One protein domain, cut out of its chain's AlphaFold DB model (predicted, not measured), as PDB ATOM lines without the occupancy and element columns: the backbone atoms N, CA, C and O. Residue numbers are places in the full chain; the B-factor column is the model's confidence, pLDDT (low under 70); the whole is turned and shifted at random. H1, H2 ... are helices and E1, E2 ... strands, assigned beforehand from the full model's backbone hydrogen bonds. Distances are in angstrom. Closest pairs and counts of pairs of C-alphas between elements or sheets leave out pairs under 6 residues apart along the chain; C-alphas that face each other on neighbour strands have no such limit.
ATOM      1  N   VAL A 334      35.186 -25.802 -23.689       98.56
ATOM      2  CA  VAL A 334      34.978 -24.586 -24.484       98.56
ATOM      3  C   VAL A 334      36.071 -23.576 -24.154       98.56
ATOM      4  O   VAL A 334      36.175 -23.106 -23.022       98.56
ATOM      5  N   ARG A 335      36.877 -23.249 -25.167       98.44
ATOM      6  CA  ARG A 335      37.945 -22.239 -25.111       98.44
ATOM      7  C   ARG A 335      37.559 -20.968 -25.849       98.44
ATOM      8  O   ARG A 335      38.009 -19.889 -25.469       98.44
ATOM      9  N   VAL A 336      36.724 -21.097 -26.879       98.50
ATOM     10  CA  VAL A 336      36.267 -19.986 -27.714       98.50
ATOM     11  C   VAL A 336      34.753 -19.877 -27.620       98.50
ATOM     12  O   VAL A 336      34.032 -20.808 -27.986       98.50
ATOM     13  N   LEU A 337      34.280 -18.729 -27.139       98.44
ATOM     14  CA  LEU A 337      32.864 -18.428 -26.986       98.44
ATOM     15  C   LEU A 337      32.502 -17.170 -27.779       98.44
ATOM     16  O   LEU A 337      33.042 -16.095 -27.540       98.44
ATOM     17  N   GLY A 338      31.572 -17.291 -28.719       97.38
ATOM     18  CA  GLY A 338      30.999 -16.169 -29.452       97.38
ATOM     19  C   GLY A 338      29.546 -15.944 -29.067       97.38
ATOM     20  O   GLY A 338      28.707 -16.797 -29.323       97.38
ATOM     21  N   LEU A 339      29.242 -14.790 -28.487       95.38
ATOM     22  CA  LEU A 339      27.906 -14.344 -28.113       95.38
ATOM     23  C   LEU A 339      27.601 -13.042 -28.846       95.38
ATOM     24  O   LEU A 339      28.128 -11.975 -28.540       95.38
ATOM     25  N   SER A 340      26.759 -13.141 -29.860       93.06
ATOM     26  CA  SER A 340      26.323 -12.016 -30.674       93.06
ATOM     27  C   SER A 340      24.818 -11.885 -30.528       93.06
ATOM     28  O   SER A 340      24.068 -12.627 -31.153       93.06
ATOM     29  N   PHE A 341      24.362 -10.972 -29.675       88.56
ATOM     30  CA  PHE A 341      22.955 -10.848 -29.320       88.56
ATOM     31  C   PHE A 341      22.350  -9.527 -29.772       88.56
ATOM     32  O   PHE A 341      22.947  -8.458 -29.648       88.56
ATOM     33  N   ASN A 342      21.119  -9.620 -30.271       80.62
ATOM     34  CA  ASN A 342      20.251  -8.464 -30.424       80.62
ATOM     35  C   ASN A 342      19.739  -8.033 -29.038       80.62
ATOM     36  O   ASN A 342      19.338  -8.883 -28.246       80.62
ATOM     37  N   THR A 343      19.726  -6.740 -28.727       71.00
ATOM     38  CA  THR A 343      19.234  -6.224 -27.435       71.00
ATOM     39  C   THR A 343      17.774  -5.754 -27.471       71.00
ATOM     40  O   THR A 343      17.266  -5.284 -26.457       71.00
ATOM     41  N   SER A 344      17.061  -5.876 -28.600       68.44
ATOM     42  CA  SER A 344      15.652  -5.455 -28.714       68.44
ATOM     43  C   SER A 344      14.726  -6.222 -27.754       68.44
ATOM     44  O   SER A 344      14.989  -7.373 -27.441       68.44
ATOM     45  N   HIS A 345      13.619  -5.610 -27.303       57.62
ATOM     46  CA  HIS A 345      12.767  -6.015 -26.159       57.62
ATOM     47  C   HIS A 345      12.453  -7.518 -25.949       57.62
ATOM     48  O   HIS A 345      12.184  -7.914 -24.817       57.62
ATOM     49  N   VAL A 346      12.467  -8.350 -26.994       57.06
ATOM     50  CA  VAL A 346      12.181  -9.798 -26.929       57.06
ATOM     51  C   VAL A 346      13.432 -10.628 -26.584       57.06
ATOM     52  O   VAL A 346      13.332 -11.688 -25.970       57.06
ATOM     53  N   PHE A 347      14.625 -10.150 -26.938       59.88
ATOM     54  CA  PHE A 347      15.877 -10.905 -26.852       59.88
ATOM     55  C   PHE A 347      16.644 -10.888 -25.520       59.88
ATOM     56  O   PHE A 347      17.334 -11.885 -25.278       59.88
ATOM     57  N   PRO A 348      16.567  -9.855 -24.643       63.47
ATOM     58  CA  PRO A 348      17.375  -9.807 -23.428       63.47
ATOM     59  C   PRO A 348      17.232 -11.070 -22.586       63.47
ATOM     60  O   PRO A 348      18.211 -11.569 -22.053       63.47
ATOM     61  N   TRP A 349      16.023 -11.627 -22.521       78.12
ATOM     62  CA  TRP A 349      15.699 -12.776 -21.685       78.12
ATOM     63  C   TRP A 349      16.299 -14.072 -22.211       78.12
ATOM     64  O   TRP A 349      16.848 -14.838 -21.426       78.12
ATOM     65  N   TRP A 350      16.232 -14.309 -23.525       85.69
ATOM     66  CA  TRP A 350      16.768 -15.536 -24.111       85.69
ATOM     67  C   TRP A 350      18.293 -15.568 -24.006       85.69
ATOM     68  O   TRP A 350      18.844 -16.542 -23.505       85.69
ATOM     69  N   GLY A 351      18.971 -14.482 -24.400       86.00
ATOM     70  CA  GLY A 351      20.434 -14.392 -24.316       86.00
ATOM     71  C   GLY A 351      20.944 -14.454 -22.874       86.00
ATOM     72  O   GLY A 351      21.935 -15.126 -22.597       86.00
ATOM     73  N   HIS A 352      20.237 -13.813 -21.938       85.06
ATOM     74  CA  HIS A 352      20.573 -13.851 -20.515       85.06
ATOM     75  C   HIS A 352      20.362 -15.234 -19.903       85.06
ATOM     76  O   HIS A 352      21.253 -15.752 -19.238       85.06
ATOM     77  N   SER A 353      19.218 -15.863 -20.175       87.94
ATOM     78  CA  SER A 353      18.919 -17.209 -19.681       87.94
ATOM     79  C   SER A 353      19.882 -18.239 -20.263       87.94
ATOM     80  O   SER A 353      20.361 -19.101 -19.537       87.94
ATOM     81  N   LEU A 354      20.239 -18.110 -21.546       91.81
ATOM     82  CA  LEU A 354      21.290 -18.921 -22.144       91.81
ATOM     83  C   LEU A 354      22.610 -18.741 -21.390       91.81
ATOM     84  O   LEU A 354      23.233 -19.733 -21.036       91.81
ATOM     85  N   LEU A 355      23.031 -17.503 -21.116       91.75
ATOM     86  CA  LEU A 355      24.281 -17.251 -20.403       91.75
ATOM     87  C   LEU A 355      24.300 -17.919 -19.015       91.75
ATOM     88  O   LEU A 355      25.302 -18.535 -18.673       91.75
ATOM     89  N   PHE A 356      23.190 -17.883 -18.268       89.94
ATOM     90  CA  PHE A 356      23.056 -18.599 -16.987       89.94
ATOM     91  C   PHE A 356      23.123 -20.125 -17.114       89.94
ATOM     92  O   PHE A 356      23.526 -20.813 -16.173       89.94
ATOM     93  N   MET A 357      22.705 -20.676 -18.254       93.06
ATOM     94  CA  MET A 357      22.802 -22.112 -18.509       93.06
ATOM     95  C   MET A 357      24.237 -22.548 -18.802       93.06
ATOM     96  O   MET A 357      24.572 -23.704 -18.557       93.06
ATOM     97  N   LEU A 358      25.089 -21.678 -19.344       94.81
ATOM     98  CA  LEU A 358      26.434 -22.056 -19.774       94.81
ATOM     99  C   LEU A 358      27.408 -22.082 -18.590       94.81
ATOM    100  O   LEU A 358      27.736 -21.050 -18.013       94.81
ATOM    101  N   ASN A 359      27.958 -23.256 -18.280       95.81
ATOM    102  CA  ASN A 359      29.098 -23.393 -17.376       95.81
ATOM    103  C   ASN A 359      30.363 -23.728 -18.183       95.81
ATOM    104  O   ASN A 359      30.684 -24.899 -18.396       95.81
ATOM    105  N   ALA A 360      31.062 -22.687 -18.646       97.12
ATOM    106  CA  ALA A 360      32.261 -22.777 -19.483       97.12
ATOM    107  C   ALA A 360      33.450 -22.026 -18.839       97.12
ATOM    108  O   ALA A 360      33.838 -20.955 -19.302       97.12
ATOM    109  N   PRO A 361      34.050 -22.559 -17.758       95.94
ATOM    110  CA  PRO A 361      35.056 -21.836 -16.970       95.94
ATOM    111  C   PRO A 361      36.397 -21.647 -17.697       95.94
ATOM    112  O   PRO A 361      37.208 -20.819 -17.285       95.94
ATOM    113  N   ASN A 362      36.634 -22.408 -18.770       98.06
ATOM    114  CA  ASN A 362      37.903 -22.454 -19.498       98.06
ATOM    115  C   ASN A 362      37.931 -21.575 -20.761       98.06
ATOM    116  O   ASN A 362      38.820 -21.735 -21.598       98.06
ATOM    117  N   VAL A 363      36.978 -20.647 -20.899       98.56
ATOM    118  CA  VAL A 363      36.949 -19.682 -22.006       98.56
ATOM    119  C   VAL A 363      38.181 -18.775 -21.939       98.56
ATOM    120  O   VAL A 363      38.416 -18.099 -20.940       98.56
ATOM    121  N   GLN A 364      38.944 -18.761 -23.031       98.56
ATOM    122  CA  GLN A 364      40.143 -17.942 -23.241       98.56
ATOM    123  C   GLN A 364      39.898 -16.827 -24.264       98.56
ATOM    124  O   GLN A 364      40.515 -15.763 -24.184       98.56
ATOM    125  N   SER A 365      38.981 -17.064 -25.205       98.62
ATOM    126  CA  SER A 365      38.578 -16.110 -26.234       98.62
ATOM    127  C   SER A 365      37.073 -15.877 -26.178       98.62
ATOM    128  O   SER A 365      36.294 -16.817 -26.346       98.62
ATOM    129  N   LEU A 366      36.665 -14.626 -25.981       98.38
ATOM    130  CA  LEU A 366      35.266 -14.209 -25.970       98.38
ATOM    131  C   LEU A 366      35.015 -13.204 -27.091       98.38
ATOM    132  O   LEU A 366      35.704 -12.195 -27.207       98.38
ATOM    133  N   ARG A 367      33.974 -13.441 -27.881       97.44
ATOM    134  CA  ARG A 367      33.338 -12.417 -28.708       97.44
ATOM    135  C   ARG A 367      32.017 -12.050 -28.063       97.44
ATOM    136  O   ARG A 367      31.146 -12.904 -27.967       97.44
ATOM    137  N   LEU A 368      31.855 -10.802 -27.646       95.69
ATOM    138  CA  LEU A 368      30.638 -10.295 -27.027       95.69
ATOM    139  C   LEU A 368      30.143  -9.071 -27.797       95.69
ATOM    140  O   LEU A 368      30.680  -7.979 -27.640       95.69
ATOM    141  N   LEU A 369      29.113  -9.265 -28.623       92.81
ATOM    142  CA  LEU A 369      28.496  -8.212 -29.428       92.81
ATOM    143  C   LEU A 369      27.028  -8.051 -29.033       92.81
ATOM    144  O   LEU A 369      26.193  -8.881 -29.388       92.81
ATOM    145  N   LEU A 370      26.712  -6.984 -28.305       89.12
ATOM    146  CA  LEU A 370      25.370  -6.650 -27.830       89.12
ATOM    147  C   LEU A 370      24.870  -5.414 -28.589       89.12
ATOM    148  O   LEU A 370      25.163  -4.278 -28.211       89.12
ATOM    149  N   GLU A 371      24.145  -5.643 -29.687       82.62
ATOM    150  CA  GLU A 371      23.716  -4.600 -30.630       82.62
ATOM    151  C   GLU A 371      22.199  -4.376 -30.589       82.62
ATOM    152  O   GLU A 371      21.423  -5.333 -30.602       82.62
ATOM    153  N   SER A 372      21.762  -3.113 -30.616       74.12
ATOM    154  CA  SER A 372      20.365  -2.739 -30.831       74.12
ATOM    155  C   SER A 372      20.189  -2.289 -32.285       74.12
ATOM    156  O   SER A 372      20.812  -1.313 -32.717       74.12
ATOM    157  N   PRO A 373      19.351  -2.956 -33.094       62.50
ATOM    158  CA  PRO A 373      19.096  -2.512 -34.454       62.50
ATOM    159  C   PRO A 373      18.399  -1.147 -34.410       62.50
ATOM    160  O   PRO A 373      17.299  -1.003 -33.880       62.50
ATOM    161  N   GLY A 374      19.077  -0.125 -34.938       55.94
ATOM    162  CA  GLY A 374      18.808   1.303 -34.737       55.94
ATOM    163  C   GLY A 374      17.515   1.873 -35.334       55.94
ATOM    164  O   GLY A 374      17.541   2.954 -35.917       55.94
ATOM    165  N   CYS A 375      16.370   1.216 -35.191       51.12
ATOM    166  CA  CYS A 375      15.089   1.714 -35.683       51.12
ATOM    167  C   CYS A 375      14.046   1.724 -34.559       51.12
ATOM    168  O   CYS A 375      13.223   0.825 -34.461       51.12
ATOM    169  N   ARG A 376      14.046   2.822 -33.788       48.81
ATOM    170  CA  ARG A 376      13.030   3.230 -32.791       48.81
ATOM    171  C   ARG A 376      13.078   2.461 -31.462       48.81
ATOM    172  O   ARG A 376      12.577   1.354 -31.348       48.81
ATOM    173  N   GLY A 377      13.610   3.134 -30.439       53.78
ATOM    174  CA  GLY A 377      13.674   2.632 -29.065       53.78
ATOM    175  C   GLY A 377      14.887   1.739 -28.847       53.78
ATOM    176  O   GLY A 377      14.785   0.521 -28.921       53.78
ATOM    177  N   ARG A 378      16.052   2.347 -28.582       62.44
ATOM    178  CA  ARG A 378      17.201   1.584 -28.083       62.44
ATOM    179  C   ARG A 378      16.818   1.038 -26.720       62.44
ATOM    180  O   ARG A 378      16.550   1.815 -25.805       62.44
ATOM    181  N   VAL A 379      16.764  -0.279 -26.603       62.38
ATOM    182  CA  VAL A 379      16.623  -0.922 -25.301       62.38
ATOM    183  C   VAL A 379      18.027  -0.999 -24.721       62.38
ATOM    184  O   VAL A 379      18.885  -1.641 -25.333       62.38
ATOM    185  N   PRO A 380      18.303  -0.310 -23.604       66.38
ATOM    186  CA  PRO A 380      19.596  -0.433 -22.963       66.38
ATOM    187  C   PRO A 380      19.848  -1.892 -22.588       66.38
ATOM    188  O   PRO A 380      18.931  -2.629 -22.214       66.38
ATOM    189  N   VAL A 381      21.109  -2.299 -22.688       74.50
ATOM    190  CA  VAL A 381      21.556  -3.609 -22.213       74.50
ATOM    191  C   VAL A 381      21.204  -3.737 -20.732       74.50
ATOM    192  O   VAL A 381      21.370  -2.794 -19.960       74.50
ATOM    193  N   ASN A 382      20.678  -4.894 -20.333       80.75
ATOM    194  CA  ASN A 382      20.303  -5.130 -18.944       80.75
ATOM    195  C   ASN A 382      21.569  -5.177 -18.074       80.75
ATOM    196  O   ASN A 382      22.417  -6.041 -18.283       80.75
ATOM    197  N   GLN A 383      21.676  -4.295 -17.077       85.62
ATOM    198  CA  GLN A 383      22.821  -4.263 -16.162       85.62
ATOM    199  C   GLN A 383      23.044  -5.607 -15.457       85.62
ATOM    200  O   GLN A 383      24.185  -5.999 -15.260       85.62
ATOM    201  N   THR A 384      21.982  -6.363 -15.171       86.00
ATOM    202  CA  THR A 384      22.077  -7.703 -14.563       86.00
ATOM    203  C   THR A 384      22.909  -8.658 -15.419       86.00
ATOM    204  O   THR A 384      23.662  -9.464 -14.888       86.00
ATOM    205  N   PHE A 385      22.817  -8.539 -16.749       87.81
ATOM    206  CA  PHE A 385      23.605  -9.345 -17.680       87.81
ATOM    207  C   PHE A 385      25.099  -9.003 -17.582       87.81
ATOM    208  O   PHE A 385      25.948  -9.890 -17.567       87.81
ATOM    209  N   ILE A 386      25.416  -7.711 -17.479       91.56
ATOM    210  CA  ILE A 386      26.791  -7.218 -17.323       91.56
ATOM    211  C   ILE A 386      27.347  -7.616 -15.955       91.56
ATOM    212  O   ILE A 386      28.437  -8.177 -15.875       91.56
ATOM    213  N   ASP A 387      26.566  -7.410 -14.893       92.06
ATOM    214  CA  ASP A 387      26.896  -7.825 -13.533       92.06
ATOM    215  C   ASP A 387      27.172  -9.326 -13.460       92.06
ATOM    216  O   ASP A 387      28.133  -9.737 -12.816       92.06
ATOM    217  N   TYR A 388      26.388 -10.143 -14.161       92.25
ATOM    218  CA  TYR A 388      26.606 -11.582 -14.205       92.25
ATOM    219  C   TYR A 388      27.935 -11.959 -14.867       92.25
ATOM    220  O   TYR A 388      28.681 -12.787 -14.348       92.25
ATOM    221  N   ILE A 389      28.288 -11.304 -15.976       94.25
ATOM    222  CA  ILE A 389      29.575 -11.528 -16.645       94.25
ATOM    223  C   ILE A 389      30.749 -11.141 -15.738       94.25
ATOM    224  O   ILE A 389      31.756 -11.852 -15.717       94.25
ATOM    225  N   ILE A 390      30.655 -10.028 -15.005       95.75
ATOM    226  CA  ILE A 390      31.783  -9.494 -14.221       95.75
ATOM    227  C   ILE A 390      31.864 -10.052 -12.790       95.75
ATOM    228  O   ILE A 390      32.952 -10.083 -12.220       95.75
ATOM    229  N   LYS A 391      30.742 -10.490 -12.201       94.50
ATOM    230  CA  LYS A 391      30.650 -10.975 -10.807       94.50
ATOM    231  C   LYS A 391      30.342 -12.470 -10.698       94.50
ATOM    232  O   LYS A 391      30.547 -13.029  -9.624       94.50
ATOM    233  N   GLY A 392      29.880 -13.111 -11.771       91.38
ATOM    234  CA  GLY A 392      29.468 -14.511 -11.753       91.38
ATOM    235  C   GLY A 392      28.183 -14.738 -10.950       91.38
ATOM    236  O   GLY A 392      27.409 -13.813 -10.700       91.38
ATOM    237  N   ASP A 393      27.945 -15.990 -10.554       86.00
ATOM    238  CA  ASP A 393      26.745 -16.375  -9.795       86.00
ATOM    239  C   ASP A 393      26.813 -16.024  -8.305       86.00
ATOM    240  O   ASP A 393      25.789 -15.742  -7.684       86.00
ATOM    241  N   ASP A 394      28.007 -16.092  -7.712       86.62
ATOM    242  CA  ASP A 394      28.197 -15.909  -6.275       86.62
ATOM    243  C   ASP A 394      28.399 -14.427  -5.949       86.62
ATOM    244  O   ASP A 394      29.509 -13.897  -6.000       86.62
ATOM    245  N   GLN A 395      27.313 -13.753  -5.569       84.12
ATOM    246  CA  GLN A 395      27.372 -12.347  -5.164       84.12
ATOM    247  C   GLN A 395      28.179 -12.114  -3.879       84.12
ATOM    248  O   GLN A 395      28.615 -10.990  -3.637       84.12
ATOM    249  N   THR A 396      28.391 -13.145  -3.052       90.81
ATOM    250  CA  THR A 396      29.173 -13.027  -1.811       90.81
ATOM    251  C   THR A 396      30.675 -13.069  -2.077       90.81
ATOM    252  O   THR A 396      31.452 -12.453  -1.347       90.81
ATOM    253  N   LYS A 397      31.086 -13.762  -3.144       92.19
ATOM    254  CA  LYS A 397      32.474 -13.860  -3.611       92.19
ATOM    255  C   LYS A 397      32.518 -13.598  -5.116       92.19
ATOM    256  O   LYS A 397      32.744 -14.533  -5.889       92.19
ATOM    257  N   PRO A 398      32.301 -12.336  -5.531       93.12
ATOM    258  CA  PRO A 398      32.167 -12.004  -6.936       93.12
ATOM    259  C   PRO A 398      33.446 -12.379  -7.681       93.12
ATOM    260  O   PRO A 398      34.543 -11.933  -7.335       93.12
ATOM    261  N   LYS A 399      33.294 -13.207  -8.711       94.69
ATOM    262  CA  LYS A 399      34.375 -13.621  -9.599       94.69
ATOM    263  C   LYS A 399      33.887 -13.538 -11.042       94.69
ATOM    264  O   LYS A 399      32.787 -14.015 -11.315       94.69
ATOM    265  N   PRO A 400      34.691 -12.998 -11.971       95.75
ATOM    266  CA  PRO A 400      34.305 -12.954 -13.373       95.75
ATOM    267  C   PRO A 400      33.935 -14.343 -13.895       95.75
ATOM    268  O   PRO A 400      34.588 -15.334 -13.554       95.75
ATOM    269  N   LEU A 401      32.900 -14.400 -14.733       95.62
ATOM    270  CA  LEU A 401      32.352 -15.647 -15.267       95.62
ATOM    271  C   LEU A 401      33.392 -16.440 -16.079       95.62
ATOM    272  O   LEU A 401      33.395 -17.670 -16.046       95.62
ATOM    273  N   PHE A 402      34.308 -15.741 -16.759       97.12
ATOM    274  CA  PHE A 402      35.352 -16.330 -17.606       97.12
ATOM    275  C   PHE A 402      36.759 -15.985 -17.095       97.12
ATOM    276  O   PHE A 402      37.472 -15.190 -17.705       97.12
ATOM    277  N   PRO A 403      37.205 -16.551 -15.965       96.56
ATOM    278  CA  PRO A 403      38.415 -16.092 -15.280       96.56
ATOM    279  C   PRO A 403      39.726 -16.301 -16.056       96.56
ATOM    280  O   PRO A 403      40.746 -15.754 -15.650       96.56
ATOM    281  N   LEU A 404      39.721 -17.093 -17.136       97.94
ATOM    282  CA  LEU A 404      40.881 -17.336 -18.004       97.94
ATOM    283  C   LEU A 404      40.871 -16.483 -19.285       97.94
ATOM    284  O   LEU A 404      41.653 -16.746 -20.198       97.94
ATOM    285  N   LEU A 405      39.988 -15.486 -19.375       98.56
ATOM    286  CA  LEU A 405      39.825 -14.670 -20.571       98.56
ATOM    287  C   LEU A 405      41.086 -13.843 -20.878       98.56
ATOM    288  O   LEU A 405      41.515 -13.009 -20.074       98.56
ATOM    289  N   THR A 406      41.645 -14.046 -22.074       98.38
ATOM    290  CA  THR A 406      42.824 -13.322 -22.585       98.38
ATOM    291  C   THR A 406      42.557 -12.604 -23.906       98.38
ATOM    292  O   THR A 406      43.202 -11.595 -24.190       98.38
ATOM    293  N   ASN A 407      41.613 -13.089 -24.721       98.56
ATOM    294  CA  ASN A 407      41.251 -12.478 -26.001       98.56
ATOM    295  C   ASN A 407      39.788 -12.036 -25.984       98.56
ATOM    296  O   ASN A 407      38.905 -12.843 -25.697       98.56
ATOM    297  N   LEU A 408      39.523 -10.776 -26.318       98.19
ATOM    298  CA  LEU A 408      38.179 -10.214 -26.273       98.19
ATOM    299  C   LEU A 408      37.873  -9.400 -27.535       98.19
ATOM    300  O   LEU A 408      38.573  -8.440 -27.835       98.19
ATOM    301  N   GLU A 409      36.792  -9.735 -28.238       97.31
ATOM    302  CA  GLU A 409      36.089  -8.808 -29.135       97.31
ATOM    303  C   GLU A 409      34.868  -8.273 -28.402       97.31
ATOM    304  O   GLU A 409      34.016  -9.053 -27.976       97.31
ATOM    305  N   LEU A 410      34.792  -6.956 -28.236       95.31
ATOM    306  CA  LEU A 410      33.808  -6.332 -27.361       95.31
ATOM    307  C   LEU A 410      33.042  -5.246 -28.094       95.31
ATOM    308  O   LEU A 410      33.638  -4.284 -28.558       95.31
ATOM    309  N   PHE A 411      31.721  -5.378 -28.114       91.88
ATOM    310  CA  PHE A 411      30.814  -4.290 -28.427       91.88
ATOM    311  C   PHE A 411      29.590  -4.352 -27.526       91.88
ATOM    312  O   PHE A 411      28.826  -5.317 -27.582       91.88
ATOM    313  N   VAL A 412      29.361  -3.308 -26.735       87.88
ATOM    314  CA  VAL A 412      28.149  -3.172 -25.926       87.88
ATOM    315  C   VAL A 412      27.604  -1.764 -26.072       87.88
ATOM    316  O   VAL A 412      28.307  -0.777 -25.840       87.88
ATOM    317  N   GLU A 413      26.332  -1.654 -26.453       84.62
ATOM    318  CA  GLU A 413      25.700  -0.343 -26.540       84.62
ATOM    319  C   GLU A 413      25.685   0.383 -25.183       84.62
ATOM    320  O   GLU A 413      25.333  -0.222 -24.165       84.62
ATOM    321  N   PRO A 414      26.017   1.689 -25.151       82.38
ATOM    322  CA  PRO A 414      25.950   2.480 -23.929       82.38
ATOM    323  C   PRO A 414      24.545   2.488 -23.326       82.38
ATOM    324  O   PRO A 414      23.549   2.669 -24.035       82.38
ATOM    325  N   ILE A 415      24.478   2.377 -22.002       79.56
ATOM    326  CA  ILE A 415      23.232   2.468 -21.244       79.56
ATOM    327  C   ILE A 415      22.990   3.945 -20.931       79.56
ATOM    328  O   ILE A 415      23.830   4.617 -20.327       79.56
ATOM    329  N   VAL A 416      21.842   4.469 -21.359       76.56
ATOM    330  CA  VAL A 416      21.411   5.833 -21.028       76.56
ATOM    331  C   VAL A 416      20.479   5.757 -19.821       76.56
ATOM    332  O   VAL A 416      19.324   5.360 -19.956       76.56
ATOM    333  N   GLU A 417      20.982   6.124 -18.644       75.69
ATOM    334  CA  GLU A 417      20.204   6.225 -17.404       75.69
ATOM    335  C   GLU A 417      19.829   7.688 -17.116       75.69
ATOM    336  O   GLU A 417      20.409   8.622 -17.673       75.69
ATOM    337  N   ARG A 418      18.881   7.913 -16.194       74.94
ATOM    338  CA  ARG A 418      18.551   9.271 -15.712       74.94
ATOM    339  C   ARG A 418      19.741   9.957 -15.025       74.94
ATOM    340  O   ARG A 418      19.831  11.177 -15.053       74.94
ATOM    341  N   SER A 419      20.631   9.171 -14.421       74.44
ATOM    342  CA  SER A 419      21.842   9.584 -13.697       74.44
ATOM    343  C   SER A 419      23.057   9.838 -14.597       74.44
ATOM    344  O   SER A 419      24.088  10.281 -14.098       74.44
ATOM    345  N   GLY A 420      22.968   9.556 -15.900       81.19
ATOM    346  CA  GLY A 420      24.076   9.711 -16.841       81.19
ATOM    347  C   GLY A 420      24.219   8.532 -17.799       81.19
ATOM    348  O   GLY A 420      23.384   7.630 -17.859       81.19
ATOM    349  N   ARG A 421      25.297   8.548 -18.589       80.69
ATOM    350  CA  ARG A 421      25.654   7.429 -19.470       80.69
ATOM    351  C   ARG A 421      26.571   6.472 -18.726       80.69
ATOM    352  O   ARG A 421      27.633   6.887 -18.269       80.69
ATOM    353  N   ARG A 422      26.185   5.200 -18.659       83.56
ATOM    354  CA  ARG A 422      27.086   4.112 -18.272       83.56
ATOM    355  C   ARG A 422      27.680   3.471 -19.515       83.56
ATOM    356  O   ARG A 422      27.022   3.364 -20.554       83.56
ATOM    357  N   TYR A 423      28.923   3.028 -19.386       88.94
ATOM    358  CA  TYR A 423      29.680   2.387 -20.451       88.94
ATOM    359  C   TYR A 423      30.009   0.955 -20.018       88.94
ATOM    360  O   TYR A 423      31.076   0.737 -19.446       88.94
ATOM    361  N   PRO A 424      29.126  -0.026 -20.289       90.19
ATOM    362  CA  PRO A 424      29.326  -1.414 -19.863       90.19
ATOM    363  C   PRO A 424      30.666  -2.002 -20.299       90.19
ATOM    364  O   PRO A 424      31.247  -2.822 -19.595       90.19
ATOM    365  N   ASN A 425      31.191  -1.540 -21.436       92.00
ATOM    366  CA  ASN A 425      32.511  -1.935 -21.895       92.00
ATOM    367  C   ASN A 425      33.607  -1.640 -20.854       92.00
ATOM    368  O   ASN A 425      34.473  -2.479 -20.646       92.00
ATOM    369  N   GLN A 426      33.567  -0.492 -20.168       93.75
ATOM    370  CA  GLN A 426      34.555  -0.151 -19.133       93.75
ATOM    371  C   GLN A 426      34.448  -1.089 -17.928       93.75
ATOM    372  O   GLN A 426      35.465  -1.530 -17.399       93.75
ATOM    373  N   GLU A 427      33.221  -1.419 -17.515       94.38
ATOM    374  CA  GLU A 427      32.961  -2.344 -16.406       94.38
ATOM    375  C   GLU A 427      33.491  -3.748 -16.718       94.38
ATOM    376  O   GLU A 427      34.158  -4.354 -15.879       94.38
ATOM    377  N   ILE A 428      33.262  -4.229 -17.945       96.00
ATOM    378  CA  ILE A 428      33.792  -5.509 -18.424       96.00
ATOM    379  C   ILE A 428      35.319  -5.473 -18.449       96.00
ATOM    380  O   ILE A 428      35.950  -6.323 -17.832       96.00
ATOM    381  N   LEU A 429      35.934  -4.486 -19.105       96.44
ATOM    382  CA  LEU A 429      37.395  -4.416 -19.208       96.44
ATOM    383  C   LEU A 429      38.062  -4.360 -17.827       96.44
ATOM    384  O   LEU A 429      39.014  -5.096 -17.580       96.44
ATOM    385  N   LYS A 430      37.495  -3.593 -16.887       95.88
ATOM    386  CA  LYS A 430      37.970  -3.531 -15.498       95.88
ATOM    387  C   LYS A 430      37.919  -4.889 -14.787       95.88
ATOM    388  O   LYS A 430      38.773  -5.166 -13.948       95.88
ATOM    389  N   ALA A 431      36.923  -5.719 -15.087       96.69
ATOM    390  CA  ALA A 431      36.775  -7.046 -14.493       96.69
ATOM    391  C   ALA A 431      37.742  -8.091 -15.078       96.69
ATOM    392  O   ALA A 431      37.982  -9.117 -14.442       96.69
ATOM    393  N   TYR A 432      38.319  -7.826 -16.254       97.62
ATOM    394  CA  TYR A 432      39.203  -8.741 -16.980       97.62
ATOM    395  C   TYR A 432      40.577  -8.106 -17.274       97.62
ATOM    396  O   TYR A 432      40.939  -7.894 -18.433       97.62
ATOM    397  N   PRO A 433      41.402  -7.835 -16.244       96.56
ATOM    398  CA  PRO A 433      42.701  -7.179 -16.424       96.56
ATOM    399  C   PRO A 433      43.730  -8.027 -17.194       96.56
ATOM    400  O   PRO A 433      44.714  -7.487 -17.696       96.56
ATOM    401  N   SER A 434      43.506  -9.342 -17.310       97.25
ATOM    402  CA  SER A 434      44.357 -10.308 -18.021       97.25
ATOM    403  C   SER A 434      44.228 -10.268 -19.546       97.25
ATOM    404  O   SER A 434      44.906 -11.037 -20.225       97.25
ATOM    405  N   ILE A 435      43.359  -9.417 -20.105       98.50
ATOM    406  CA  ILE A 435      43.180  -9.312 -21.556       98.50
ATOM    407  C   ILE A 435      44.496  -8.876 -22.211       98.50
ATOM    408  O   ILE A 435      45.008  -7.790 -21.952       98.50
ATOM    409  N   THR A 436      45.007  -9.720 -23.107       98.38
ATOM    410  CA  THR A 436      46.211  -9.468 -23.909       98.38
ATOM    411  C   THR A 436      45.890  -9.068 -25.342       98.38
ATOM    412  O   THR A 436      46.705  -8.390 -25.970       98.38
TER     413      THR A 436
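What this domain is: This is residues 334 to 436 of the 535 residues of an uncharacterized protein of Thanatephorus cucumeris (strain AG1-IA) (UniProt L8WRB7). What is the main picture? A small sheet of three parallel strands, E1, E2 and E3, has three helices arched over one face, H1 by the edge strand E1, H3 by the edge strand E3, and H2 between them and farther off, while the other face is bare. The small hairpin E4 and E5 lies at one end of the body, between E3 and H3 along the chain. What is the make-up? The printed part has 103 residues, of the mixed class, with three named helices and five named strands in the order E1 H1 E2 H2 E3 E4 E5 H3; E4 and E5 form an antiparallel sheet of two. It is compact, with a radius of gyration of the C-alphas of 13.4 A and spans of 38 by 27 by 26 A.

How they stand to each other: How is the larger sheet joined? E1, residues 336 to 342, and E2, residues 365 to 371, are parallel neighbours at 3 degrees, with N 339 and O 367 2.7 A apart, within hydrogen-bond range. E2 and E3, residues 407 to 412, are parallel at 9 degrees, with N 368 and O 409 2.8 A apart, also within range. How do the helices stand? H1, residues 347 to 357, and H3, residues 424 to 431, are on the sheet but each only grazes it; the closest C-alphas are Phe 341 and Gly 351, 6.6 A, for E1 and H1, and Val 412 and Asn 425, 6.1 A, for E3 and H3. H2, residues 383 to 391, is not on the sheet; it touches H3 at a shallow tilt of 16 degrees, the same way, with Ile 390 and Ala 431 the closest C-alphas, 5.6 A. H1 and H2 are close but not clearly touching, at a shallow tilt of 24 degrees, the same way, with the C-alphas of His 352 and Phe 385 closest at 6.1 A. What of the backbone elsewhere? E4, residues 415 to 417, and E5, residues 420 to 422, are an antiparallel hairpin at 153 degrees, with N 417 and O 420 2.9 A apart, within hydrogen-bond range. In H1, H2 and H3 every O i to N i+4 pair is within range.

Where its parts are: Where does the larger sheet begin? E1 starts at C-alpha 336 (36.267, -19.986, -27.714) and is 19.9 A long; E2 is 19.3 A and E3 16.1 A. Which units link the strands? E1, H1, E2 and E2, H2, E3 are strand-helix-strand units, two parallel neighbour strands with a helix between, each with a right-handed crossover. How long are the helices? H1 is 15.6 A, H2 11.6 A and H3 10.8 A, ending at C-alpha 431 (36.775, -7.046, -14.493). And the hairpin? E3 runs on into E4, 6.2 A, at 43 degrees across a break of 2 residues; E5 is 6.5 A.

The domain as a whole: How large is it? The two C-alphas farthest apart, of Cys 375 and Lys 397, are 39.7 A apart, and the printed part has no cut. Which links are long? E2 to H2, 11 residues, and H2 to E3, 15 residues. Where is confidence low? The pLDDT is under 70 at residues 344 to 348, of which 347 and 348 belong to H1, and at 373 to 380; the mean of the printed part is 87.0.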